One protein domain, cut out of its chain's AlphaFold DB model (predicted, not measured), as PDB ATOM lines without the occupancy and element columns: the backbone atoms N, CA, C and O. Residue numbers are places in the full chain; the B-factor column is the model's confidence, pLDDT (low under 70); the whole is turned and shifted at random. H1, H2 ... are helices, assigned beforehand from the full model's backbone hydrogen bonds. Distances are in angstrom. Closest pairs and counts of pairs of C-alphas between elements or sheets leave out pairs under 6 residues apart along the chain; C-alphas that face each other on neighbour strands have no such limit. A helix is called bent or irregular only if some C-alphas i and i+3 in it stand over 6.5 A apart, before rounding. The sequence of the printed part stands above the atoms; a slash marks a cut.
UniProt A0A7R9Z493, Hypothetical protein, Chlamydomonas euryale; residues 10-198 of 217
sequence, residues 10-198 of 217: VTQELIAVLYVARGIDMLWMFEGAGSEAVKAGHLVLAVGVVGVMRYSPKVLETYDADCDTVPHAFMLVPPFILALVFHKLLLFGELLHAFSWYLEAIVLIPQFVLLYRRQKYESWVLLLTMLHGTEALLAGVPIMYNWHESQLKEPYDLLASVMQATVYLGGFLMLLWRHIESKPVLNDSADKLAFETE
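This is residues 10 to 198 of the 217 residues of the protein "Hypothetical protein" of Chlamydomonas euryale (UniProt A0A7R9Z493). This is a loose helical bundle in which H5 runs between H1 on one side and the long H10 on the other, and H6, following H5 nearly end to end, carries its line on past the first end of H1, still side by side with H10; H2 packs on H1, H4 on H5, and H7 on H10. The short H8 and H9 lie near the first end of H10, and past its other end residues 183 to 198, with H11, stick out as an arm. The printed part has 189 residues with eleven named helices, H1 to H11 in order, and no named strand: all helix. It is loose, with a radius of gyration of the C-alphas of 20.1 A, and spans 72 by 48 by 29 A.

Start with H1, residues 10 to 25, and H2, residues 33 to 55, a helical hairpin: they touch, Ala 16 and Ala 46 being the closest C-alphas at 5.0 A, at a shallow tilt of 33 degrees, only just short of steep. H3, residues 57 to 60, touches H2 only at the corner, C-alphas 53 and 59 being closest at 5.9 A. H4, residues 72 to 85, touches H5, residues 92 to 107, at a steep tilt of 47 degrees, opposite ways, with C-alphas 83 and 99 closest at 4.9 A. H5 touches H1 at 25 degrees, a shallow tilt, opposite ways, with C-alphas 25 and 93 closest at 5.2 A. H6, residues 109 to 118, touches H1 only at their ends, C-alphas 11 and 110 being closest at 5.8 A. Look next at H10, residues 155 to 181: its residues 156 to 167 alone touch H5, C-alphas 105 and 164 being closest at 4.0 A, and its residues 167 to 178 alone touch H6, C-alphas 112 and 171 being closest at 5.6 A. H7, residues 123 to 139, touches H10 with residues 133 to 137 alone, C-alphas 133 and 168 being closest at 5.9 A. H8, residues 141 to 145, and H9, residues 147 to 153, are each close to H10 but not clearly touching it, with closest C-alphas at 6.9 A and 7.3 A. H11, residues 185 to 198, touches no helix. Every O i to N i+4 pair is within hydrogen-bond range in H1, H2, H6, H7, H8, H10 and H11, against 8 of 10 in H4, 11 of 12 in H5 and 2 of 3 in H9; H3 is too short for such a pair.

Find C-alpha 10 at (166.360, 187.494, 186.372), where H1 begins its 22.9 A; H2 measures 32.2 A. H4 is irregular, but only just: C-alphas 75 and 78 are 6.52 A apart. From C-alpha 155 at (152.585, 173.955, 207.176) H10 runs 39.0 A, and H11 ends with C-alpha 198 at (132.029, 186.038, 151.563).

The printed part has no cut, and the H3 to H4 link, 11 residues, is long. The two C-alphas farthest apart, those of Trp 28 and Glu 198, are 73.2 A apart. Mean pLDDT of the printed part is 85.0; 14 residues are under 70, among them 183 to 192.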
ATOM      1  N   VAL A  10     167.133 187.268 185.141       88.69
ATOM      2  CA  VAL A  10     166.360 187.494 186.372       88.69
ATOM      3  C   VAL A  10     166.166 186.177 187.122       88.69
ATOM      4  O   VAL A  10     166.482 186.108 188.307       88.69
ATOM      5  N   THR A  11     165.758 185.105 186.434       91.19
ATOM      6  CA  THR A  11     165.639 183.769 187.043       91.19
ATOM      7  C   THR A  11     166.965 183.287 187.629       91.19
ATOM      8  O   THR A  11     166.993 182.853 188.775       91.19
ATOM      9  N   GLN A  12     168.079 183.406 186.897       93.06
ATOM     10  CA  GLN A  12     169.390 182.967 187.404       93.06
ATOM     11  C   GLN A  12     169.845 183.767 188.634       93.06
ATOM     12  O   GLN A  12     170.402 183.201 189.573       93.06
ATOM     13  N   GLU A  13     169.575 185.072 188.669       92.31
ATOM     14  CA  GLU A  13     169.873 185.913 189.831       92.31
ATOM     15  C   GLU A  13     169.014 185.530 191.046       92.31
ATOM     16  O   GLU A  13     169.534 185.461 192.160       92.31
ATOM     17  N   LEU A  14     167.730 185.212 190.847       93.19
ATOM     18  CA  LEU A  14     166.857 184.735 191.923       93.19
ATOM     19  C   LEU A  14     167.263 183.343 192.425       93.19
ATOM     20  O   LEU A  14     167.278 183.125 193.633       93.19
ATOM     21  N   ILE A  15     167.659 182.430 191.529       92.69
ATOM     22  CA  ILE A  15     168.204 181.111 191.890       92.69
ATOM     23  C   ILE A  15     169.488 181.270 192.722       92.69
ATOM     24  O   ILE A  15     169.686 180.560 193.707       92.69
ATOM     25  N   ALA A  16     170.353 182.231 192.388       93.56
ATOM     26  CA  ALA A  16     171.529 182.514 193.206       93.56
ATOM     27  C   ALA A  16     171.144 183.015 194.609       93.56
ATOM     28  O   ALA A  16     171.696 182.531 195.596       93.56
ATOM     29  N   VAL A  17     170.171 183.927 194.723       93.50
ATOM     30  CA  VAL A  17     169.657 184.393 196.028       93.50
ATOM     31  C   VAL A  17     169.050 183.238 196.834       93.50
ATOM     32  O   VAL A  17     169.331 183.116 198.026       93.50
ATOM     33  N   LEU A  18     168.278 182.368 196.182       94.00
ATOM     34  CA  LEU A  18     167.685 181.167 196.768       94.00
ATOM     35  C   LEU A  18     168.747 180.261 197.405       94.00
ATOM     36  O   LEU A  18     168.651 179.925 198.587       94.00
ATOM     37  N   TYR A  19     169.782 179.890 196.646       92.44
ATOM     38  CA  TYR A  19     170.833 179.012 197.161       92.44
ATOM     39  C   TYR A  19     171.734 179.696 198.190       92.44
ATOM     40  O   TYR A  19     172.251 179.018 199.075       92.44
ATOM     41  N   VAL A  20     171.896 181.022 198.137       92.62
ATOM     42  CA  VAL A  20     172.577 181.773 199.206       92.62
ATOM     43  C   VAL A  20     171.777 181.695 200.507       92.62
ATOM     44  O   VAL A  20     172.363 181.409 201.549       92.62
ATOM     45  N   ALA A  21     170.453 181.880 200.461       91.38
ATOM     46  CA  ALA A  21     169.601 181.753 201.645       91.38
ATOM     47  C   ALA A  21     169.690 180.343 202.262       91.38
ATOM     48  O   ALA A  21     169.895 180.219 203.469       91.38
ATOM     49  N   ARG A  22     169.655 179.289 201.431       89.25
ATOM     50  CA  ARG A  22     169.835 177.890 201.871       89.25
ATOM     51  C   ARG A  22     171.236 177.590 202.400       89.25
ATOM     52  O   ARG A  22     171.389 176.826 203.344       89.25
ATOM     53  N   GLY A  23     172.260 178.201 201.808       87.44
ATOM     54  CA  GLY A  23     173.640 178.068 202.270       87.44
ATOM     55  C   GLY A  23     173.865 178.698 203.648       87.44
ATOM     56  O   GLY A  23     174.651 178.177 204.432       87.44
ATOM     57  N   ILE A  24     173.161 179.792 203.961       87.19
ATOM     58  CA  ILE A  24     173.188 180.404 205.298       87.19
ATOM     59  C   ILE A  24     172.463 179.510 206.310       87.19
ATOM     60  O   ILE A  24     172.964 179.335 207.416       87.19
ATOM     61  N   ASP A  25     171.321 178.936 205.935       82.06
ATOM     62  CA  ASP A  25     170.554 178.010 206.779       82.06
ATOM     63  C   ASP A  25     171.361 176.753 207.167       82.06
ATOM     64  O   ASP A  25     171.427 176.382 208.340       82.06
ATOM     65  N   MET A  26     172.114 176.197 206.214       79.75
ATOM     66  CA  MET A  26     173.056 175.085 206.415       79.75
ATOM     67  C   MET A  26     174.109 175.341 207.516       79.75
ATOM     68  O   MET A  26     174.627 174.395 208.109       79.75
ATOM     69  N   LEU A  27     174.438 176.601 207.830       78.06
ATOM     70  CA  LEU A  27     175.364 176.921 208.929       78.06
ATOM     71  C   LEU A  27     174.750 176.677 210.316       78.06
ATOM     72  O   LEU A  27     175.490 176.534 211.290       78.06
ATOM     73  N   TRP A  28     173.420 176.647 210.411       76.31
ATOM     74  CA  TRP A  28     172.679 176.497 211.662       76.31
ATOM     75  C   TRP A  28     172.105 175.093 211.837       76.31
ATOM     76  O   TRP A  28     172.076 174.590 212.962       76.31
ATOM     77  N   MET A  29     171.682 174.451 210.743       73.00
ATOM     78  CA  MET A  29     171.126 173.098 210.752       73.00
ATOM     79  C   MET A  29     171.921 172.171 209.836       73.00
ATOM     80  O   MET A  29     171.806 172.221 208.617       73.00
ATOM     81  N   PHE A  30     172.725 171.302 210.448       80.50
ATOM     82  CA  PHE A  30     173.455 170.261 209.736       80.50
ATOM     83  C   PHE A  30     172.603 168.995 209.639       80.50
ATOM     84  O   PHE A  30     172.365 168.325 210.648       80.50
ATOM     85  N   GLU A  31     172.176 168.648 208.428       79.00
ATOM     86  CA  GLU A  31     171.393 167.428 208.184       79.00
ATOM     87  C   GLU A  31     172.301 166.226 207.888       79.00
ATOM     88  O   GLU A  31     172.012 165.096 208.287       79.00
ATOM     89  N   GLY A  32     173.424 166.458 207.198       86.38
ATOM     90  CA  GLY A  32     174.381 165.410 206.855       86.38
ATOM     91  C   GLY A  32     175.334 165.791 205.722       86.38
ATOM     92  O   GLY A  32     174.985 166.531 204.807       86.38
ATOM     93  N   ALA A  33     176.543 165.219 205.736       86.62
ATOM     94  CA  ALA A  33     177.626 165.608 204.825       86.62
ATOM     95  C   ALA A  33     177.278 165.477 203.328       86.62
ATOM     96  O   ALA A  33     177.739 166.279 202.522       86.62
ATOM     97  N   GLY A  34     176.461 164.485 202.952       88.00
ATOM     98  CA  GLY A  34     176.001 164.308 201.571       88.00
ATOM     99  C   GLY A  34     175.056 165.422 201.118       88.00
ATOM    100  O   GLY A  34     175.286 166.031 200.076       88.00
ATOM    101  N   SER A  35     174.037 165.729 201.926       85.62
ATOM    102  CA  SER A  35     173.082 166.810 201.658       85.62
ATOM    103  C   SER A  35     173.780 168.165 201.584       85.62
ATOM    104  O   SER A  35     173.551 168.919 200.639       85.62
ATOM    105  N   GLU A  36     174.705 168.441 202.510       87.62
ATOM    106  CA  GLU A  36     175.466 169.695 202.495       87.62
ATOM    107  C   GLU A  36     176.372 169.817 201.263       87.62
ATOM    108  O   GLU A  36     176.460 170.888 200.662       87.62
ATOM    109  N   ALA A  37     177.010 168.726 200.820       89.88
ATOM    110  CA  ALA A  37     177.832 168.743 199.610       89.88
ATOM    111  C   ALA A  37     177.003 169.066 198.355       89.88
ATOM    112  O   ALA A  37     177.441 169.843 197.502       89.88
ATOM    113  N   VAL A  38     175.792 168.512 198.258       89.44
ATOM    114  CA  VAL A  38     174.864 168.805 197.158       89.44
ATOM    115  C   VAL A  38     174.401 170.261 197.214       89.44
ATOM    116  O   VAL A  38     174.461 170.947 196.192       89.44
ATOM    117  N   LYS A  39     173.997 170.768 198.386       87.25
ATOM    118  CA  LYS A  39     173.598 172.176 198.580       87.25
ATOM    119  C   LYS A  39     174.734 173.137 198.192       87.25
ATOM    120  O   LYS A  39     174.516 174.079 197.428       87.25
ATOM    121  N   ALA A  40     175.963 172.859 198.631       89.88
ATOM    122  CA  ALA A  40     177.145 173.652 198.293       89.88
ATOM    123  C   ALA A  40     177.465 173.621 196.788       89.88
ATOM    124  O   ALA A  40     177.772 174.659 196.198       89.88
ATOM    125  N   GLY A  41     177.350 172.454 196.145       92.56
ATOM    126  CA  GLY A  41     177.517 172.315 194.697       92.56
ATOM    127  C   GLY A  41     176.527 173.177 193.909       92.56
ATOM    128  O   GLY A  41     176.932 173.901 192.998       92.56
ATOM    129  N   HIS A  42     175.251 173.173 194.306       90.94
ATOM    130  CA  HIS A  42     174.226 174.023 193.695       90.94
ATOM    131  C   HIS A  42     174.523 175.516 193.866       90.94
ATOM    132  O   HIS A  42     174.416 176.272 192.901       90.94
ATOM    133  N   LEU A  43     174.963 175.940 195.056       92.81
ATOM    134  CA  LEU A  43     175.348 177.329 195.310       92.81
ATOM    135  C   LEU A  43     176.494 177.784 194.395       92.81
ATOM    136  O   LEU A  43     176.404 178.838 193.762       92.81
ATOM    137  N   VAL A  44     177.558 176.981 194.293       94.19
ATOM    138  CA  VAL A  44     178.712 177.292 193.433       94.19
ATOM    139  C   VAL A  44     178.290 177.390 191.968       94.19
ATOM    140  O   VAL A  44     178.696 178.325 191.274       94.19
ATOM    141  N   LEU A  45     177.444 176.468 191.499       93.31
ATOM    142  CA  LEU A  45     176.926 176.490 190.132       93.31
ATOM    143  C   LEU A  45     176.054 177.722 189.867       93.31
ATOM    144  O   LEU A  45     176.274 178.403 188.867       93.31
ATOM    145  N   ALA A  46     175.121 178.050 190.762       92.56
ATOM    146  CA  ALA A  46     174.226 179.196 190.604       92.56
ATOM    147  C   ALA A  46     175.000 180.523 190.528       92.56
ATOM    148  O   ALA A  46     174.802 181.320 189.608       92.56
ATOM    149  N   VAL A  47     175.954 180.730 191.443       92.50
ATOM    150  CA  VAL A  47     176.828 181.914 191.426       92.50
ATOM    151  C   VAL A  47     177.716 181.920 190.179       92.50
ATOM    152  O   VAL A  47     177.901 182.969 189.558       92.50
ATOM    153  N   GLY A  48     178.228 180.755 189.769       92.44
ATOM    154  CA  GLY A  48     179.025 180.597 188.555       92.44
ATOM    155  C   GLY A  48     178.266 180.999 187.288       92.44
ATOM    156  O   GLY A  48     178.796 181.764 186.481       92.44
ATOM    157  N   VAL A  49     177.015 180.554 187.133       90.81
ATOM    158  CA  VAL A  49     176.160 180.904 185.985       90.81
ATOM    159  C   VAL A  49     175.896 182.406 185.940       90.81
ATOM    160  O   VAL A  49     176.125 183.029 184.902       90.81
ATOM    161  N   VAL A  50     175.503 183.017 187.063       90.50
ATOM    162  CA  VAL A  50     175.298 184.475 187.138       90.50
ATOM    163  C   VAL A  50     176.591 185.233 186.826       90.50
ATOM    164  O   VAL A  50     176.566 186.223 186.092       90.50
ATOM    165  N   GLY A  51     177.731 184.753 187.327       88.62
ATOM    166  CA  GLY A  51     179.047 185.318 187.033       88.62
ATOM    167  C   GLY A  51     179.370 185.280 185.540       88.62
ATOM    168  O   GLY A  51     179.754 186.296 184.960       88.62
ATOM    169  N   VAL A  52     179.139 184.144 184.883       88.44
ATOM    170  CA  VAL A  52     179.324 184.011 183.432       88.44
ATOM    171  C   VAL A  52     178.371 184.936 182.670       88.44
ATOM    172  O   VAL A  52     178.817 185.617 181.750       88.44
ATOM    173  N   MET A  53     177.098 185.029 183.063       86.06
ATOM    174  CA  MET A  53     176.121 185.903 182.400       86.06
ATOM    175  C   MET A  53     176.439 187.397 182.552       86.06
ATOM    176  O   MET A  53     176.171 188.167 181.631       86.06
ATOM    177  N   ARG A  54     177.006 187.821 183.690       83.88
ATOM    178  CA  ARG A  54     177.340 189.234 183.946       83.88
ATOM    179  C   ARG A  54     178.687 189.664 183.377       83.88
ATOM    180  O   ARG A  54     178.802 190.795 182.918       83.88
ATOM    181  N   TYR A  55     179.700 188.802 183.440       84.75
ATOM    182  CA  TYR A  55     181.085 189.198 183.166       84.75
ATOM    183  C   TYR A  55     181.643 188.657 181.848       84.75
ATOM    184  O   TYR A  55     182.698 189.111 181.409       84.75
ATOM    185  N   SER A  56     180.969 187.708 181.190       83.19
ATOM    186  CA  SER A  56     181.425 187.197 179.896       83.19
ATOM    187  C   SER A  56     180.869 188.048 178.745       83.19
ATOM    188  O   SER A  56     179.667 187.982 178.472       83.19
ATOM    189  N   PRO A  57     181.711 188.791 178.000       75.06
ATOM    190  CA  PRO A  57     181.243 189.674 176.927       75.06
ATOM    191  C   PRO A  57     180.499 188.911 175.820       75.06
ATOM    192  O   PRO A  57     179.471 189.366 175.335       75.06
ATOM    193  N   LYS A  58     180.942 187.687 175.501       74.81
ATOM    194  CA  LYS A  58     180.318 186.828 174.475       74.81
ATOM    195  C   LYS A  58     178.900 186.388 174.836       74.81
ATOM    196  O   LYS A  58     178.091 186.116 173.962       74.81
ATOM    197  N   VAL A  59     178.628 186.253 176.130       75.81
ATOM    198  CA  VAL A  59     177.321 185.830 176.634       75.81
ATOM    199  C   VAL A  59     176.372 187.019 176.685       75.81
ATOM    200  O   VAL A  59     175.216 186.889 176.281       75.81
ATOM    201  N   LEU A  60     176.887 188.177 177.101       74.62
ATOM    202  CA  LEU A  60     176.136 189.424 177.179       74.62
ATOM    203  C   LEU A  60     175.587 189.853 175.809       74.62
ATOM    204  O   LEU A  60     174.440 190.271 175.723       74.62
ATOM    205  N   GLU A  61     176.360 189.664 174.735       73.44
ATOM    206  CA  GLU A  61     175.922 189.941 173.354       73.44
ATOM    207  C   GLU A  61     174.721 189.093 172.907       73.44
ATOM    208  O   GLU A  61     173.967 189.486 172.022       73.44
ATOM    209  N   THR A  62     174.533 187.916 173.505       76.62
ATOM    210  CA  THR A  62     173.462 186.973 173.142       76.62
ATOM    211  C   THR A  62     172.235 187.049 174.055       76.62
ATOM    212  O   THR A  62     171.281 186.286 173.865       76.62
ATOM    213  N   TYR A  63     172.273 187.936 175.054       78.25
ATOM    214  CA  TYR A  63     171.214 188.123 176.039       78.25
ATOM    215  C   TYR A  63     170.078 188.988 175.481       78.25
ATOM    216  O   TYR A  63     170.301 190.023 174.860       78.25
ATOM    217  N   ASP A  64     168.847 188.545 175.717       74.50
ATOM    218  CA  ASP A  64     167.624 189.132 175.170       74.50
ATOM    219  C   ASP A  64     166.930 189.969 176.257       74.50
ATOM    220  O   ASP A  64     166.032 189.494 176.954       74.50
ATOM    221  N   ALA A  65     167.419 191.197 176.455       76.06
ATOM    222  CA  ALA A  65     166.951 192.083 177.524       76.06
ATOM    223  C   ALA A  65     165.488 192.530 177.336       76.06
ATOM    224  O   ALA A  65     164.780 192.741 178.318       76.06
ATOM    225  N   ASP A  66     165.017 192.615 176.089       74.44
ATOM    226  CA  ASP A  66     163.658 193.067 175.758       74.44
ATOM    227  C   ASP A  66     162.584 192.061 176.203       74.44
ATOM    228  O   ASP A  66     161.442 192.432 176.501       74.44
ATOM    229  N   CYS A  67     162.943 190.775 176.265       76.50
ATOM    230  CA  CYS A  67     162.052 189.714 176.724       76.50
ATOM    231  C   CYS A  67     162.081 189.516 178.254       76.50
ATOM    232  O   CYS A  67     161.119 188.975 178.802       76.50
ATOM    233  N   ASP A  68     163.137 189.958 178.944       81.31
ATOM    234  CA  ASP A  68     163.410 189.684 180.368       81.31
ATOM    235  C   ASP A  68     163.106 190.898 181.271       81.31
ATOM    236  O   ASP A  68     163.957 191.407 181.995       81.31
ATOM    237  N   THR A  69     161.871 191.404 181.208       81.50
ATOM    238  CA  THR A  69     161.475 192.674 181.854       81.50
ATOM    239  C   THR A  69     160.839 192.505 183.238       81.50
ATOM    240  O   THR A  69     160.126 193.397 183.702       81.50
ATOM    241  N   VAL A  70     160.997 191.345 183.876       84.25
ATOM    242  CA  VAL A  70     160.358 191.069 185.167       84.25
ATOM    243  C   VAL A  70     161.119 191.790 186.290       84.25
ATOM    244  O   VAL A  70     162.314 191.553 186.455       84.25
ATOM    245  N   PRO A  71     160.461 192.645 187.094       87.12
ATOM    246  CA  PRO A  71     161.143 193.385 188.148       87.12
ATOM    247  C   PRO A  71     161.511 192.484 189.335       87.12
ATOM    248  O   PRO A  71     160.651 191.809 189.904       87.12
ATOM    249  N   HIS A  72     162.770 192.545 189.783       86.50
ATOM    250  CA  HIS A  72     163.272 191.753 190.918       86.50
ATOM    251  C   HIS A  72     162.476 191.965 192.205       86.50
ATOM    252  O   HIS A  72     162.239 191.012 192.941       86.50
ATOM    253  N   ALA A  73     162.030 193.195 192.474       85.94
ATOM    254  CA  ALA A  73     161.253 193.509 193.674       85.94
ATOM    255  C   ALA A  73     159.919 192.749 193.718       85.94
ATOM    256  O   ALA A  73     159.518 192.279 194.778       85.94
ATOM    257  N   PHE A  74     159.261 192.563 192.568       88.75
ATOM    258  CA  PHE A  74     158.013 191.802 192.493       88.75
ATOM    259  C   PHE A  74     158.226 190.311 192.773       88.75
ATOM    260  O   PHE A  74     157.307 189.642 193.222       88.75
ATOM    261  N   MET A  75     159.441 189.806 192.550       91.56
ATOM    262  CA  MET A  75     159.795 188.428 192.870       91.56
ATOM    263  C   MET A  75     160.279 188.289 194.317       91.56
ATOM    264  O   MET A  75     159.899 187.354 194.994       91.56
ATOM    265  N   LEU A  76     161.061 189.221 194.858       91.81
ATOM    266  CA  LEU A  76     161.617 189.059 196.208       91.81
ATOM    267  C   LEU A  76     160.642 189.440 197.332       91.81
ATOM    268  O   LEU A  76     160.671 188.829 198.399       91.81
ATOM    269  N   VAL A  77     159.780 190.437 197.115       92.06
ATOM    270  CA  VAL A  77     158.913 190.978 198.175       92.06
ATOM    271  C   VAL A  77     157.808 190.000 198.600       92.06
ATOM    272  O   VAL A  77     157.679 189.775 199.805       92.06
ATOM    273  N   PRO A  78     157.022 189.376 197.696       92.62
ATOM    274  CA  PRO A  78     155.932 188.493 198.117       92.62
ATOM    275  C   PRO A  78     156.388 187.255 198.914       92.62
ATOM    276  O   PRO A  78     155.810 187.017 199.975       92.62
ATOM    277  N   PRO A  79     157.437 186.505 198.507       92.62
ATOM    278  CA  PRO A  79     157.976 185.401 199.302       92.62
ATOM    279  C   PRO A  79     158.505 185.845 200.659       92.62
ATOM    280  O   PRO A  79     158.353 185.125 201.639       92.62
ATOM    281  N   PHE A  80     159.110 187.032 200.734       91.25
ATOM    282  CA  PHE A  80     159.617 187.566 201.994       91.25
ATOM    283  C   PHE A  80     158.481 187.899 202.964       91.25
ATOM    284  O   PHE A  80     158.550 187.550 204.140       91.25
ATOM    285  N   ILE A  81     157.398 188.506 202.470       91.75
ATOM    286  CA  ILE A  81     156.194 188.754 203.273       91.75
ATOM    287  C   ILE A  81     155.562 187.428 203.717       91.75
ATOM    288  O   ILE A  81     155.225 187.285 204.889       91.75
ATOM    289  N   LEU A  82     155.433 186.448 202.816       90.31
ATOM    290  CA  LEU A  82     154.903 185.121 203.149       90.31
ATOM    291  C   LEU A  82     155.741 184.427 204.228       90.31
ATOM    292  O   LEU A  82     155.175 183.914 205.190       90.31
ATOM    293  N   ALA A  83     157.069 184.487 204.122       90.06
ATOM    294  CA  ALA A  83     157.980 183.952 205.129       90.06
ATOM    295  C   ALA A  83     157.807 184.640 206.489       90.06
ATOM    296  O   ALA A  83     157.793 183.972 207.515       90.06
ATOM    297  N   LEU A  84     157.611 185.963 206.516       88.44
ATOM    298  CA  LEU A  84     157.349 186.693 207.760       88.44
ATOM    299  C   LEU A  84     156.005 186.320 208.395       88.44
ATOM    300  O   LEU A  84     155.913 186.276 209.619       88.44
ATOM    301  N   VAL A  85     154.972 186.049 207.595       86.69
ATOM    302  CA  VAL A  85     153.635 185.690 208.098       86.69
ATOM    303  C   VAL A  85     153.576 184.235 208.569       86.69
ATOM    304  O   VAL A  85     152.964 183.956 209.597       86.69
ATOM    305  N   PHE A  86     154.221 183.316 207.847       81.50
ATOM    306  CA  PHE A  86     154.119 181.867 208.053       81.50
ATOM    307  C   PHE A  86     155.434 181.223 208.533       81.50
ATOM    308  O   PHE A  86     155.775 180.120 208.111       81.50
ATOM    309  N   HIS A  87     156.182 181.882 209.424       77.88
ATOM    310  CA  HIS A  87     157.384 181.291 210.025       77.88
ATOM    311  C   HIS A  87     157.047 180.412 211.243       77.88
ATOM    312  O   HIS A  87     156.140 180.708 212.021       77.88
ATOM    313  N   LYS A  88     157.823 179.339 211.438       70.06
ATOM    314  CA  LYS A  88     157.673 178.400 212.564       70.06
ATOM    315  C   LYS A  88     158.208 178.968 213.880       70.06
ATOM    316  O   LYS A  88     157.595 178.801 214.931       70.06
ATOM    317  N   LEU A  89     159.361 179.634 213.819       71.94
ATOM    318  CA  LEU A  89     160.059 180.243 214.952       71.94
ATOM    319  C   LEU A  89     160.670 181.575 214.506       71.94
ATOM    320  O   LEU A  89     161.142 181.683 213.378       71.94
ATOM    321  N   LEU A  90     160.700 182.581 215.387       68.75
ATOM    322  CA  LEU A  90     161.357 183.879 215.142       68.75
ATOM    323  C   LEU A  90     162.894 183.765 215.201       68.75
ATOM    324  O   LEU A  90     163.580 184.595 215.799       68.75
ATOM    325  N   LEU A  91     163.440 182.704 214.614       82.06
ATOM    326  CA  LEU A  91     164.865 182.503 214.444       82.06
ATOM    327  C   LEU A  91     165.232 182.913 213.021       82.06
ATOM    328  O   LEU A  91     164.539 182.578 212.064       82.06
ATOM    329  N   PHE A  92     166.332 183.644 212.875       83.19
ATOM    330  CA  PHE A  92     166.738 184.166 211.572       83.19
ATOM    331  C   PHE A  92     166.970 183.055 210.529       83.19
ATOM    332  O   PHE A  92     166.623 183.242 209.367       83.19
ATOM    333  N   GLY A  93     167.490 181.892 210.946       83.19
ATOM    334  CA  GLY A  93     167.661 180.719 210.077       83.19
ATOM    335  C   GLY A  93     166.332 180.182 209.540       83.19
ATOM    336  O   GLY A  93     166.143 180.119 208.335       83.19
ATOM    337  N   GLU A  94     165.365 179.935 210.426       83.62
ATOM    338  CA  GLU A  94     164.015 179.458 210.074       83.62
ATOM    339  C   GLU A  94     163.276 180.419 209.131       83.62
ATOM    340  O   GLU A  94     162.605 179.994 208.190       83.62
ATOM    341  N   LEU A  95     163.439 181.732 209.330       88.31
ATOM    342  CA  LEU A  95     162.884 182.731 208.419       88.31
ATOM    343  C   LEU A  95     163.509 182.639 207.018       88.31
ATOM    344  O   LEU A  95     162.786 182.703 206.023       88.31
ATOM    345  N   LEU A  96     164.836 182.497 206.925       88.94
ATOM    346  CA  LEU A  96     165.533 182.327 205.644       88.94
ATOM    347  C   LEU A  96     165.180 180.997 204.971       88.94
ATOM    348  O   LEU A  96     165.043 180.957 203.747       88.94
ATOM    349  N   HIS A  97     164.989 179.942 205.760       87.81
ATOM    350  CA  HIS A  97     164.547 178.639 205.291       87.81
ATOM    351  C   HIS A  97     163.160 178.741 204.644       87.81
ATOM    352  O   HIS A  97     163.019 178.450 203.452       87.81
ATOM    353  N   ALA A  98     162.167 179.269 205.369       89.81
ATOM    354  CA  ALA A  98     160.814 179.487 204.851       89.81
ATOM    355  C   ALA A  98     160.804 180.430 203.631       89.81
ATOM    356  O   ALA A  98     160.139 180.161 202.630       89.81
ATOM    357  N   PHE A  99     161.599 181.504 203.667       92.19
ATOM    358  CA  PHE A  99     161.788 182.394 202.521       92.19
ATOM    359  C   PHE A  99     162.312 181.652 201.291       92.19
ATOM    360  O   PHE A  99     161.818 181.893 200.190       92.19
ATOM    361  N   SER A 100     163.270 180.737 201.461       92.69
ATOM    362  CA  SER A 100     163.825 179.964 200.351       92.69
ATOM    363  C   SER A 100     162.774 179.068 199.687       92.69
ATOM    364  O   SER A 100     162.671 179.067 198.465       92.69
ATOM    365  N   TRP A 101     161.917 178.398 200.459       91.25
ATOM    366  CA  TRP A 101     160.815 177.597 199.916       91.25
ATOM    367  C   TRP A 101     159.829 178.430 199.092       91.25
ATOM    368  O   TRP A 101     159.494 178.074 197.960       91.25
ATOM    369  N   TYR A 102     159.397 179.580 199.617       93.62
ATOM    370  CA  TYR A 102     158.481 180.458 198.884       93.62
ATOM    371  C   TYR A 102     159.131 181.108 197.659       93.62
ATOM    372  O   TYR A 102     158.459 181.304 196.646       93.62
ATOM    373  N   LEU A 103     160.420 181.450 197.740       94.38
ATOM    374  CA  LEU A 103     161.159 182.017 196.617       94.38
ATOM    375  C   LEU A 103     161.323 180.984 195.498       94.38
ATOM    376  O   LEU A 103     161.137 181.330 194.334       94.38
ATOM    377  N   GLU A 104     161.619 179.727 195.832       93.12
ATOM    378  CA  GLU A 104     161.723 178.635 194.859       93.12
ATOM    379  C   GLU A 104     160.407 178.424 194.106       93.12
ATOM    380  O   GLU A 104     160.406 178.358 192.876       93.12
ATOM    381  N   ALA A 105     159.278 178.454 194.819       92.12
ATOM    382  CA  ALA A 105     157.961 178.271 194.217       92.12
ATOM    383  C   ALA A 105     157.656 179.276 193.089       92.12
ATOM    384  O   ALA A 105     156.934 178.950 192.146       92.12
ATOM    385  N   ILE A 106     158.208 180.492 193.158       93.88
ATOM    386  CA  ILE A 106     157.975 181.553 192.168       93.88
ATOM    387  C   ILE A 106     159.150 181.771 191.202       93.88
ATOM    388  O   ILE A 106     159.003 182.495 190.213       93.88
ATOM    389  N   VAL A 107     160.317 181.167 191.458       93.38
ATOM    390  CA  VAL A 107     161.568 181.465 190.736       93.38
ATOM    391  C   VAL A 107     161.485 181.142 189.244       93.38
ATOM    392  O   VAL A 107     162.187 181.734 188.431       93.38
ATOM    393  N   LEU A 108     160.591 180.226 188.873       92.38
ATOM    394  CA  LEU A 108     160.349 179.814 187.494       92.38
ATOM    395  C   LEU A 108     159.523 180.829 186.684       92.38
ATOM    396  O   LEU A 108     159.553 180.780 185.452       92.38
ATOM    397  N   ILE A 109     158.809 181.761 187.330       92.94
ATOM    398  CA  ILE A 109     157.911 182.706 186.644       92.94
ATOM    399  C   ILE A 109     158.635 183.526 185.560       92.94
ATOM    400  O   ILE A 109     158.146 183.539 184.427       92.94
ATOM    401  N   PRO A 110     159.786 184.186 185.818       91.75
ATOM    402  CA  PRO A 110     160.454 184.986 184.792       91.75
ATOM    403  C   PRO A 110     160.913 184.140 183.599       91.75
ATOM    404  O   PRO A 110     160.824 184.589 182.457       91.75
ATOM    405  N   GLN A 111     161.316 182.885 183.834       92.75
ATOM    406  CA  GLN A 111     161.690 181.962 182.763       92.75
ATOM    407  C   GLN A 111     160.487 181.609 181.876       92.75
ATOM    408  O   GLN A 111     160.601 181.648 180.650       92.75
ATOM    409  N   PHE A 112     159.320 181.326 182.465       92.50
ATOM    410  CA  PHE A 112     158.086 181.087 181.708       92.50
ATOM    411  C   PHE A 112     157.647 182.313 180.900       92.50
ATOM    412  O   PHE A 112     157.319 182.189 179.717       92.50
ATOM    413  N   VAL A 113     157.688 183.501 181.511       91.19
ATOM    414  CA  VAL A 113     157.343 184.766 180.844       91.19
ATOM    415  C   VAL A 113     158.275 185.028 179.661       91.19
ATOM    416  O   VAL A 113     157.802 185.374 178.575       91.19
ATOM    417  N   LEU A 114     159.581 184.808 179.829       91.00
ATOM    418  CA  LEU A 114     160.556 184.976 178.756       91.00
ATOM    419  C   LEU A 114     160.271 184.027 177.587       91.00
ATOM    420  O   LEU A 114     160.220 184.469 176.437       91.00
ATOM    421  N   LEU A 115     160.036 182.740 177.865       91.25
ATOM    422  CA  LEU A 115     159.720 181.745 176.833       91.25
ATOM    423  C   LEU A 115     158.432 182.090 176.079       91.25
ATOM    424  O   LEU A 115     158.394 181.999 174.849       91.25
ATOM    425  N   TYR A 116     157.408 182.553 176.797       90.00
ATOM    426  CA  TYR A 116     156.158 183.002 176.198       90.00
ATOM    427  C   TYR A 116     156.379 184.192 175.256       90.00
ATOM    428  O   TYR A 116     155.935 184.169 174.106       90.00
ATOM    429  N   ARG A 117     157.107 185.227 175.697       87.25
ATOM    430  CA  ARG A 117     157.338 186.438 174.892       87.25
ATOM    431  C   ARG A 117     158.180 186.164 173.652       87.25
ATOM    432  O   ARG A 117     157.844 186.667 172.582       87.25
ATOM    433  N   ARG A 118     159.214 185.333 173.776       85.00
ATOM    434  CA  ARG A 118     160.209 185.124 172.720       85.00
ATOM    435  C   ARG A 118     159.679 184.407 171.480       85.00
ATOM    436  O   ARG A 118     160.254 184.578 170.409       85.00
ATOM    437  N   GLN A 119     158.611 183.608 171.598       77.81
ATOM    438  CA  GLN A 119     157.999 182.781 170.531       77.81
ATOM    439  C   GLN A 119     158.900 181.671 169.952       77.81
ATOM    440  O   GLN A 119     158.424 180.575 169.671       77.81
ATOM    441  N   LYS A 120     160.200 181.924 169.769       80.81
ATOM    442  CA  LYS A 120     161.202 180.966 169.296       80.81
ATOM    443  C   LYS A 120     162.242 180.742 170.384       80.81
ATOM    444  O   LYS A 120     163.031 181.629 170.709       80.81
ATOM    445  N   TYR A 121     162.252 179.539 170.931       84.62
ATOM    446  CA  TYR A 121     163.213 179.109 171.936       84.62
ATOM    447  C   TYR A 121     163.787 177.744 171.568       84.62
ATOM    448  O   TYR A 121     163.177 176.965 170.838       84.62
ATOM    449  N   GLU A 122     164.995 177.481 172.048       87.38
ATOM    450  CA  GLU A 122     165.704 176.236 171.779       87.38
ATOM    451  C   GLU A 122     165.154 175.123 172.680       87.38
ATOM    452  O   GLU A 122     164.835 175.354 173.850       87.38
ATOM    453  N   SER A 123     165.037 173.904 172.149       88.62
ATOM    454  CA  SER A 123     164.400 172.786 172.863       88.62
ATOM    455  C   SER A 123     165.083 172.453 174.190       88.62
ATOM    456  O   SER A 123     164.411 172.052 175.135       88.62
ATOM    457  N   TRP A 124     166.402 172.649 174.294       89.19
ATOM    458  CA  TRP A 124     167.134 172.399 175.538       89.19
ATOM    459  C   TRP A 124     166.732 173.373 176.654       89.19
ATOM    460  O   TRP A 124     166.639 172.956 177.803       89.19
ATOM    461  N   VAL A 125     166.421 174.636 176.333       90.81
ATOM    462  CA  VAL A 125     165.959 175.628 177.321       90.81
ATOM    463  C   VAL A 125     164.607 175.211 177.889       90.81
ATOM    464  O   VAL A 125     164.391 175.266 179.102       90.81
ATOM    465  N   LEU A 126     163.701 174.761 177.013       90.88
ATOM    466  CA  LEU A 126     162.411 174.226 177.431       90.88
ATOM    467  C   LEU A 126     162.612 173.000 178.326       90.88
ATOM    468  O   LEU A 126     162.061 172.967 179.421       90.88
ATOM    469  N   LEU A 127     163.425 172.031 177.897       92.00
ATOM    470  CA  LEU A 127     163.691 170.812 178.664       92.00
ATOM    471  C   LEU A 127     164.276 171.107 180.046       92.00
ATOM    472  O   LEU A 127     163.820 170.510 181.013       92.00
ATOM    473  N   LEU A 128     165.221 172.043 180.165       90.94
ATOM    474  CA  LEU A 128     165.759 172.447 181.468       90.94
ATOM    475  C   LEU A 128     164.689 173.082 182.358       90.94
ATOM    476  O   LEU A 128     164.596 172.747 183.535       90.94
ATOM    477  N   THR A 129     163.855 173.958 181.793       91.75
ATOM    478  CA  THR A 129     162.755 174.596 182.536       91.75
ATOM    479  C   THR A 129     161.744 173.549 183.019       91.75
ATOM    480  O   THR A 129     161.303 173.591 184.165       91.75
ATOM    481  N   MET A 130     161.409 172.576 182.162       92.88
ATOM    482  CA  MET A 130     160.497 171.480 182.498       92.88
ATOM    483  C   MET A 130     161.092 170.540 183.544       92.88
ATOM    484  O   MET A 130     160.404 170.149 184.483       92.88
ATOM    485  N   LEU A 131     162.370 170.184 183.402       92.81
ATOM    486  CA  LEU A 131     163.055 169.302 184.338       92.81
ATOM    487  C   LEU A 131     163.111 169.931 185.726       92.81
ATOM    488  O   LEU A 131     162.748 169.270 186.693       92.81
ATOM    489  N   HIS A 132     163.481 171.211 185.806       90.19
ATOM    490  CA  HIS A 132     163.556 171.916 187.079       90.19
ATOM    491  C   HIS A 132     162.188 171.987 187.765       90.19
ATOM    492  O   HIS A 132     162.070 171.649 188.934       90.19
ATOM    493  N   GLY A 133     161.122 172.322 187.029       90.38
ATOM    494  CA  GLY A 133     159.775 172.312 187.603       90.38
ATOM    495  C   GLY A 133     159.266 170.912 187.974       90.38
ATOM    496  O   GLY A 133     158.560 170.759 188.968       90.38
ATOM    497  N   THR A 134     159.660 169.875 187.231       91.12
ATOM    498  CA  THR A 134     159.301 168.479 187.541       91.12
ATOM    499  C   THR A 134     160.012 167.975 188.795       91.12
ATOM    500  O   THR A 134     159.376 167.350 189.637       91.12
ATOM    501  N   GLU A 135     161.305 168.261 188.946       89.75
ATOM    502  CA  GLU A 135     162.062 167.989 190.173       89.75
ATOM    503  C   GLU A 135     161.367 168.618 191.384       89.75
ATOM    504  O   GLU A 135     161.098 167.947 192.381       89.75
ATOM    505  N   ALA A 136     160.974 169.882 191.240       85.69
ATOM    506  CA  ALA A 136     160.260 170.634 192.255       85.69
ATOM    507  C   ALA A 136     158.896 169.996 192.615       85.69
ATOM    508  O   ALA A 136     158.514 169.937 193.784       85.69
ATOM    509  N   LEU A 137     158.152 169.471 191.635       87.88
ATOM    510  CA  LEU A 137     156.918 168.716 191.895       87.88
ATOM    511  C   LEU A 137     157.172 167.390 192.621       87.88
ATOM    512  O   LEU A 137     156.412 167.023 193.518       87.88
ATOM    513  N   LEU A 138     158.224 166.666 192.232       89.31
ATOM    514  CA  LEU A 138     158.586 165.389 192.849       89.31
ATOM    515  C   LEU A 138     158.971 165.566 194.319       89.31
ATOM    516  O   LEU A 138     158.609 164.724 195.141       89.31
ATOM    517  N   ALA A 139     159.617 166.680 194.667       84.94
ATOM    518  CA  ALA A 139     159.906 167.040 196.054       84.94
ATOM    519  C   ALA A 139     158.633 167.187 196.914       84.94
ATOM    520  O   ALA A 139     158.673 166.937 198.115       84.94
ATOM    521  N   GLY A 140     157.484 167.510 196.305       83.12
ATOM    522  CA  GLY A 140     156.188 167.573 196.988       83.12
ATOM    523  C   GLY A 140     155.517 166.212 197.230       83.12
ATOM    524  O   GLY A 140     154.590 166.118 198.036       83.12
ATOM    525  N   VAL A 141     155.956 165.133 196.573       86.62
ATOM    526  CA  VAL A 141     155.313 163.806 196.680       86.62
ATOM    527  C   VAL A 141     155.373 163.226 198.102       86.62
ATOM    528  O   VAL A 141     154.331 162.772 198.582       86.62
ATOM    529  N   PRO A 142     156.513 163.253 198.820       85.50
ATOM    530  CA  PRO A 142     156.572 162.782 200.204       85.50
ATOM    531  C   PRO A 142     155.646 163.562 201.147       85.50
ATOM    532  O   PRO A 142     155.050 162.963 202.040       85.50
ATOM    533  N   ILE A 143     155.474 164.871 200.916       82.44
ATOM    534  CA  ILE A 143     154.568 165.737 201.691       82.44
ATOM    535  C   ILE A 143     153.114 165.295 201.486       82.44
ATOM    536  O   ILE A 143     152.347 165.186 202.440       82.44
ATOM    537  N   MET A 144     152.738 164.978 200.244       80.56
ATOM    538  CA  MET A 144     151.403 164.460 199.926       80.56
ATOM    539  C   MET A 144     151.169 163.068 200.517       80.56
ATOM    540  O   MET A 144     150.081 162.783 201.014       80.56
ATOM    541  N   TYR A 145     152.186 162.203 200.488       86.00
ATOM    542  CA  TYR A 145     152.111 160.869 201.084       86.00
ATOM    543  C   TYR A 145     151.917 160.938 202.607       86.00
ATOM    544  O   TYR A 145     151.063 160.241 203.153       86.00
ATOM    545  N   ASN A 146     152.636 161.838 203.282       86.50
ATOM    546  CA  ASN A 146     152.568 162.043 204.732       86.50
ATOM    547  C   ASN A 146     151.645 163.205 205.133       86.50
ATOM    548  O   ASN A 146     151.880 163.864 206.148       86.50
ATOM    549  N   TRP A 147     150.567 163.436 204.370       81.00
ATOM    550  CA  TRP A 147     149.707 164.618 204.491       81.00
ATOM    551  C   TRP A 147     149.347 164.969 205.935       81.00
ATOM    552  O   TRP A 147     149.531 166.106 206.361       81.00
ATOM    553  N   HIS A 148     148.858 163.996 206.712       83.31
ATOM    554  CA  HIS A 148     148.386 164.255 208.073       83.31
ATOM    555  C   HIS A 148     149.498 164.764 209.005       83.31
ATOM    556  O   HIS A 148     149.246 165.640 209.835       83.31
ATOM    557  N   GLU A 149     150.714 164.242 208.860       79.75
ATOM    558  CA  GLU A 149     151.862 164.611 209.686       79.75
ATOM    559  C   GLU A 149     152.457 165.957 209.246       79.75
ATOM    560  O   GLU A 149     152.765 166.802 210.091       79.75
ATOM    561  N   SER A 150     152.520 166.201 207.935       78.00
ATOM    562  CA  SER A 150     153.012 167.458 207.361       78.00
ATOM    563  C   SER A 150     152.149 168.664 207.744       78.00
ATOM    564  O   SER A 150     152.703 169.712 208.067       78.00
ATOM    565  N   GLN A 151     150.814 168.517 207.823       74.25
ATOM    566  CA  GLN A 151     149.924 169.600 208.294       74.25
ATOM    567  C   GLN A 151     150.288 170.109 209.694       74.25
ATOM    568  O   GLN A 151     150.092 171.281 210.006       74.25
ATOM    569  N   LEU A 152     150.765 169.211 210.555       69.69
ATOM    570  CA  LEU A 152     151.007 169.505 211.963       69.69
ATOM    571  C   LEU A 152     152.430 170.005 212.213       69.69
ATOM    572  O   LEU A 152     152.638 170.810 213.118       69.69
ATOM    573  N   LYS A 153     153.408 169.517 211.441       72.88
ATOM    574  CA  LYS A 153     154.829 169.808 211.675       72.88
ATOM    575  C   LYS A 153     155.368 170.957 210.823       72.88
ATOM    576  O   LYS A 153     156.193 171.727 211.327       72.88
ATOM    577  N   GLU A 154     154.926 171.060 209.568       78.00
ATOM    578  CA  GLU A 154     155.565 171.868 208.514       78.00
ATOM    579  C   GLU A 154     154.522 172.473 207.541       78.00
ATOM    580  O   GLU A 154     154.470 172.136 206.356       78.00
ATOM    581  N   PRO A 155     153.649 173.388 208.011       75.12
ATOM    582  CA  PRO A 155     152.585 173.955 207.176       75.12
ATOM    583  C   PRO A 155     153.095 174.857 206.034       75.12
ATOM    584  O   PRO A 155     152.399 175.026 205.031       75.12
ATOM    585  N   TYR A 156     154.294 175.440 206.156       83.00
ATOM    586  CA  TYR A 156     154.873 176.301 205.116       83.00
ATOM    587  C   TYR A 156     155.373 175.504 203.901       83.00
ATOM    588  O   TYR A 156     155.177 175.967 202.777       83.00
ATOM    589  N   ASP A 157     155.904 174.293 204.100       84.44
ATOM    590  CA  ASP A 157     156.375 173.413 203.017       84.44
ATOM    591  C   ASP A 157     155.227 172.953 202.124       84.44
ATOM    592  O   ASP A 157     155.337 172.906 200.894       84.44
ATOM    593  N   LEU A 158     154.072 172.688 202.737       85.12
ATOM    594  CA  LEU A 158     152.853 172.404 202.002       85.12
ATOM    595  C   LEU A 158     152.430 173.593 201.136       85.12
ATOM    596  O   LEU A 158     152.143 173.426 199.948       85.12
ATOM    597  N   LEU A 159     152.364 174.787 201.732       87.62
ATOM    598  CA  LEU A 159     151.942 175.988 201.016       87.62
ATOM    599  C   LEU A 159     152.888 176.281 199.845       87.62
ATOM    600  O   LEU A 159     152.420 176.533 198.733       87.62
ATOM    601  N   ALA A 160     154.200 176.177 200.069       90.50
ATOM    602  CA  ALA A 160     155.210 176.326 199.027       90.50
ATOM    603  C   ALA A 160     155.038 175.281 197.913       90.50
ATOM    604  O   ALA A 160     155.026 175.641 196.736       90.50
ATOM    605  N   SER A 161     154.793 174.013 198.260       89.62
ATOM    606  CA  SER A 161     154.555 172.939 197.283       89.62
ATOM    607  C   SER A 161     153.328 173.203 196.403       89.62
ATOM    608  O   SER A 161     153.367 172.994 195.188       89.62
ATOM    609  N   VAL A 162     152.238 173.710 196.987       89.44
ATOM    610  CA  VAL A 162     151.023 174.087 196.241       89.44
ATOM    611  C   VAL A 162     151.278 175.288 195.328       89.44
ATOM    612  O   VAL A 162     150.865 175.282 194.163       89.44
ATOM    613  N   MET A 163     151.972 176.316 195.827       93.00
ATOM    614  CA  MET A 163     152.377 177.474 195.020       93.00
ATOM    615  C   MET A 163     153.236 177.043 193.829       93.00
ATOM    616  O   MET A 163     152.965 177.439 192.696       93.00
ATOM    617  N   GLN A 164     154.214 176.174 194.068       92.88
ATOM    618  CA  GLN A 164     155.124 175.652 193.057       92.88
ATOM    619  C   GLN A 164     154.386 174.858 191.982       92.88
ATOM    620  O   GLN A 164     154.593 175.087 190.789       92.88
ATOM    621  N   ALA A 165     153.460 173.984 192.387       92.62
ATOM    622  CA  ALA A 165     152.620 173.255 191.447       92.62
ATOM    623  C   ALA A 165     151.756 174.198 190.599       92.62
ATOM    624  O   ALA A 165     151.627 174.000 189.392       92.62
ATOM    625  N   THR A 166     151.220 175.259 191.207       93.44
ATOM    626  CA  THR A 166     150.397 176.263 190.519       93.44
ATOM    627  C   THR A 166     151.212 177.046 189.491       93.44
ATOM    628  O   THR A 166     150.782 177.193 188.346       93.44
ATOM    629  N   VAL A 167     152.405 177.512 189.867       94.06
ATOM    630  CA  VAL A 167     153.317 178.238 188.972       94.06
ATOM    631  C   VAL A 167     153.771 177.346 187.820       94.06
ATOM    632  O   VAL A 167     153.720 177.771 186.664       94.06
ATOM    633  N   TYR A 168     154.170 176.106 188.109       94.12
ATOM    634  CA  TYR A 168     154.656 175.189 187.086       94.12
ATOM    635  C   TYR A 168     153.558 174.771 186.106       94.12
ATOM    636  O   TYR A 168     153.743 174.894 184.895       94.12
ATOM    637  N   LEU A 169     152.397 174.332 186.605       93.94
ATOM    638  CA  LEU A 169     151.272 173.941 185.753       93.94
ATOM    639  C   LEU A 169     150.736 175.135 184.961       93.94
ATOM    640  O   LEU A 169     150.491 175.005 183.764       93.94
ATOM    641  N   GLY A 170     150.604 176.303 185.594       94.50
ATOM    642  CA  GLY A 170     150.161 177.527 184.931       94.50
ATOM    643  C   GLY A 170     151.115 177.963 183.818       94.50
ATOM    644  O   GLY A 170     150.682 178.190 182.687       94.50
ATOM    645  N   GLY A 171     152.418 178.011 184.105       92.62
ATOM    646  CA  GLY A 171     153.448 178.336 183.117       92.62
ATOM    647  C   GLY A 171     153.508 177.320 181.974       92.62
ATOM    648  O   GLY A 171     153.586 177.701 180.805       92.62
ATOM    649  N   PHE A 172     153.396 176.028 182.283       92.94
ATOM    650  CA  PHE A 172     153.379 174.972 181.276       92.94
ATOM    651  C   PHE A 172     152.148 175.051 180.366       92.94
ATOM    652  O   PHE A 172     152.290 175.033 179.142       92.94
ATOM    653  N   LEU A 173     150.949 175.201 180.937       93.50
ATOM    654  CA  LEU A 173     149.708 175.362 180.174       93.50
ATOM    655  C   LEU A 173     149.740 176.619 179.301       93.50
ATOM    656  O   LEU A 173     149.307 176.571 178.154       93.50
ATOM    657  N   MET A 174     150.308 177.717 179.804       92.81
ATOM    658  CA  MET A 174     150.495 178.954 179.044       92.81
ATOM    659  C   MET A 174     151.389 178.742 177.812       92.81
ATOM    660  O   MET A 174     151.060 179.212 176.720       92.81
ATOM    661  N   LEU A 175     152.498 178.007 177.956       92.25
ATOM    662  CA  LEU A 175     153.374 177.664 176.831       92.25
ATOM    663  C   LEU A 175     152.706 176.692 175.851       92.25
ATOM    664  O   LEU A 175     152.818 176.878 174.638       92.25
ATOM    665  N   LEU A 176     151.984 175.687 176.356       90.94
ATOM    666  CA  LEU A 176     151.229 174.747 175.523       90.94
ATOM    667  C   LEU A 176     150.151 175.454 174.706       90.94
ATOM    668  O   LEU A 176     150.046 175.223 173.503       90.94
ATOM    669  N   TRP A 177     149.372 176.323 175.346       90.44
ATOM    670  CA  TRP A 177     148.295 177.058 174.696       90.44
ATOM    671  C   TRP A 177     148.831 177.918 173.552       90.44
ATOM    672  O   TRP A 177     148.338 177.831 172.428       90.44
ATOM    673  N   ARG A 178     149.933 178.636 173.786       87.94
ATOM    674  CA  ARG A 178     150.597 179.428 172.744       87.94
ATOM    675  C   ARG A 178     151.201 178.573 171.632       87.94
ATOM    676  O   ARG A 178     151.144 178.949 170.465       87.94
ATOM    677  N   HIS A 179     151.756 177.408 171.965       86.50
ATOM    678  CA  HIS A 179     152.245 176.472 170.953       86.50
ATOM    679  C   HIS A 179     151.107 175.981 170.043       86.50
ATOM    680  O   HIS A 179     151.301 175.874 168.832       86.50
ATOM    681  N   ILE A 180     149.921 175.724 170.601       86.94
ATOM    682  CA  ILE A 180     148.730 175.339 169.832       86.94
ATOM    683  C   ILE A 180     148.253 176.500 168.949       86.94
ATOM    684  O   ILE A 180     148.030 176.284 167.760       86.94
ATOM    685  N   GLU A 181     148.165 177.717 169.494       84.19
ATOM    686  CA  GLU A 181     147.764 178.928 168.758       84.19
ATOM    687  C   GLU A 181     148.704 179.235 167.582       84.19
ATOM    688  O   GLU A 181     148.269 179.651 166.512       84.19
ATOM    689  N   SER A 182     150.001 178.957 167.736       73.06
ATOM    690  CA  SER A 182     150.994 179.186 166.681       73.06
ATOM    691  C   SER A 182     150.901 178.222 165.485       73.06
ATOM    692  O   SER A 182     151.581 178.442 164.478       73.06
ATOM    693  N   LYS A 183     150.098 177.145 165.557       66.50
ATOM    694  CA  LYS A 183     149.955 176.190 164.446       66.50
ATOM    695  C   LYS A 183     148.980 176.735 163.388       66.50
ATOM    696  O   LYS A 183     147.828 177.016 163.708       66.50
ATOM    697  N   PRO A 184     149.374 176.774 162.100       55.41
ATOM    698  CA  PRO A 184     148.604 177.414 161.028       55.41
ATOM    699  C   PRO A 184     147.251 176.752 160.715       55.41
ATOM    700  O   PRO A 184     146.457 177.332 159.989       55.41
ATOM    701  N   VAL A 185     146.954 175.566 161.260       55.59
ATOM    702  CA  VAL A 185     145.734 174.800 160.940       55.59
ATOM    703  C   VAL A 185     144.450 175.526 161.370       55.59
ATOM    704  O   VAL A 185     143.443 175.405 160.684       55.59
ATOM    705  N   LEU A 186     144.473 176.313 162.454       55.84
ATOM    706  CA  LEU A 186     143.294 177.083 162.880       55.84
ATOM    707  C   LEU A 186     143.077 178.347 162.034       55.84
ATOM    708  O   LEU A 186     141.933 178.653 161.710       55.84
ATOM    709  N   ASN A 187     144.148 179.033 161.617       57.66
ATOM    710  CA  ASN A 187     144.038 180.191 160.721       57.66
ATOM    711  C   ASN A 187     143.602 179.780 159.316       57.66
ATOM    712  O   ASN A 187     142.739 180.423 158.740       57.66
ATOM    713  N   ASP A 188     144.130 178.675 158.792       61.06
ATOM    714  CA  ASP A 188     143.806 178.209 157.442       61.06
ATOM    715  C   ASP A 188     142.338 177.749 157.335       61.06
ATOM    716  O   ASP A 188     141.700 177.906 156.297       61.06
ATOM    717  N   SER A 189     141.771 177.208 158.421       61.84
ATOM    718  CA  SER A 189     140.341 176.888 158.513       61.84
ATOM    719  C   SER A 189     139.461 178.124 158.712       61.84
ATOM    720  O   SER A 189     138.390 178.183 158.115       61.84
ATOM    721  N   ALA A 190     139.891 179.099 159.518       63.16
ATOM    722  CA  ALA A 190     139.156 180.347 159.726       63.16
ATOM    723  C   ALA A 190     139.138 181.224 158.461       63.16
ATOM    724  O   ALA A 190     138.076 181.716 158.088       63.16
ATOM    725  N   ASP A 191     140.268 181.335 157.758       69.19
ATOM    726  CA  ASP A 191     140.379 182.047 156.479       69.19
ATOM    727  C   ASP A 191     139.558 181.354 155.385       69.19
ATOM    728  O   ASP A 191     138.873 182.021 154.613       69.19
ATOM    729  N   LYS A 192     139.551 180.011 155.344       69.88
ATOM    730  CA  LYS A 192     138.669 179.254 154.434       69.88
ATOM    731  C   LYS A 192     137.194 179.493 154.735       69.88
ATOM    732  O   LYS A 192     136.435 179.717 153.798       69.88
ATOM    733  N   LEU A 193     136.796 179.488 156.010       71.94
ATOM    734  CA  LEU A 193     135.411 179.763 156.399       71.94
ATOM    735  C   LEU A 193     134.999 181.199 156.058       71.94
ATOM    736  O   LEU A 193     133.894 181.398 155.561       71.94
ATOM    737  N   ALA A 194     135.868 182.182 156.310       69.44
ATOM    738  CA  ALA A 194     135.632 183.591 155.993       69.44
ATOM    739  C   ALA A 194     135.505 183.816 154.478       69.44
ATOM    740  O   ALA A 194     134.577 184.478 154.019       69.44
ATOM    741  N   PHE A 195     136.377 183.183 153.692       71.44
ATOM    742  CA  PHE A 195     136.320 183.215 152.233       71.44
ATOM    743  C   PHE A 195     135.073 182.513 151.668       71.44
ATOM    744  O   PHE A 195     134.469 182.986 150.704       71.44
ATOM    745  N   GLU A 196     134.657 181.387 152.255       72.75
ATOM    746  CA  GLU A 196     133.409 180.715 151.873       72.75
ATOM    747  C   GLU A 196     132.174 181.538 152.250       72.75
ATOM    748  O   GLU A 196     131.245 181.630 151.448       72.75
ATOM    749  N   THR A 197     132.157 182.183 153.421       69.00
ATOM    750  CA  THR A 197     131.039 183.059 153.806       69.00
ATOM    751  C   THR A 197     130.938 184.278 152.900       69.00
ATOM    752  O   THR A 197     129.831 184.590 152.483       69.00
ATOM    753  N   GLU A 198     132.044 184.913 152.512       71.06
ATOM    754  CA  GLU A 198     132.029 186.038 151.563       71.06
ATOM    755  C   GLU A 198     131.483 185.634 150.181       71.06
ATOM    756  O   GLU A 198     130.703 186.373 149.586       71.06
TER     757      GLU A 198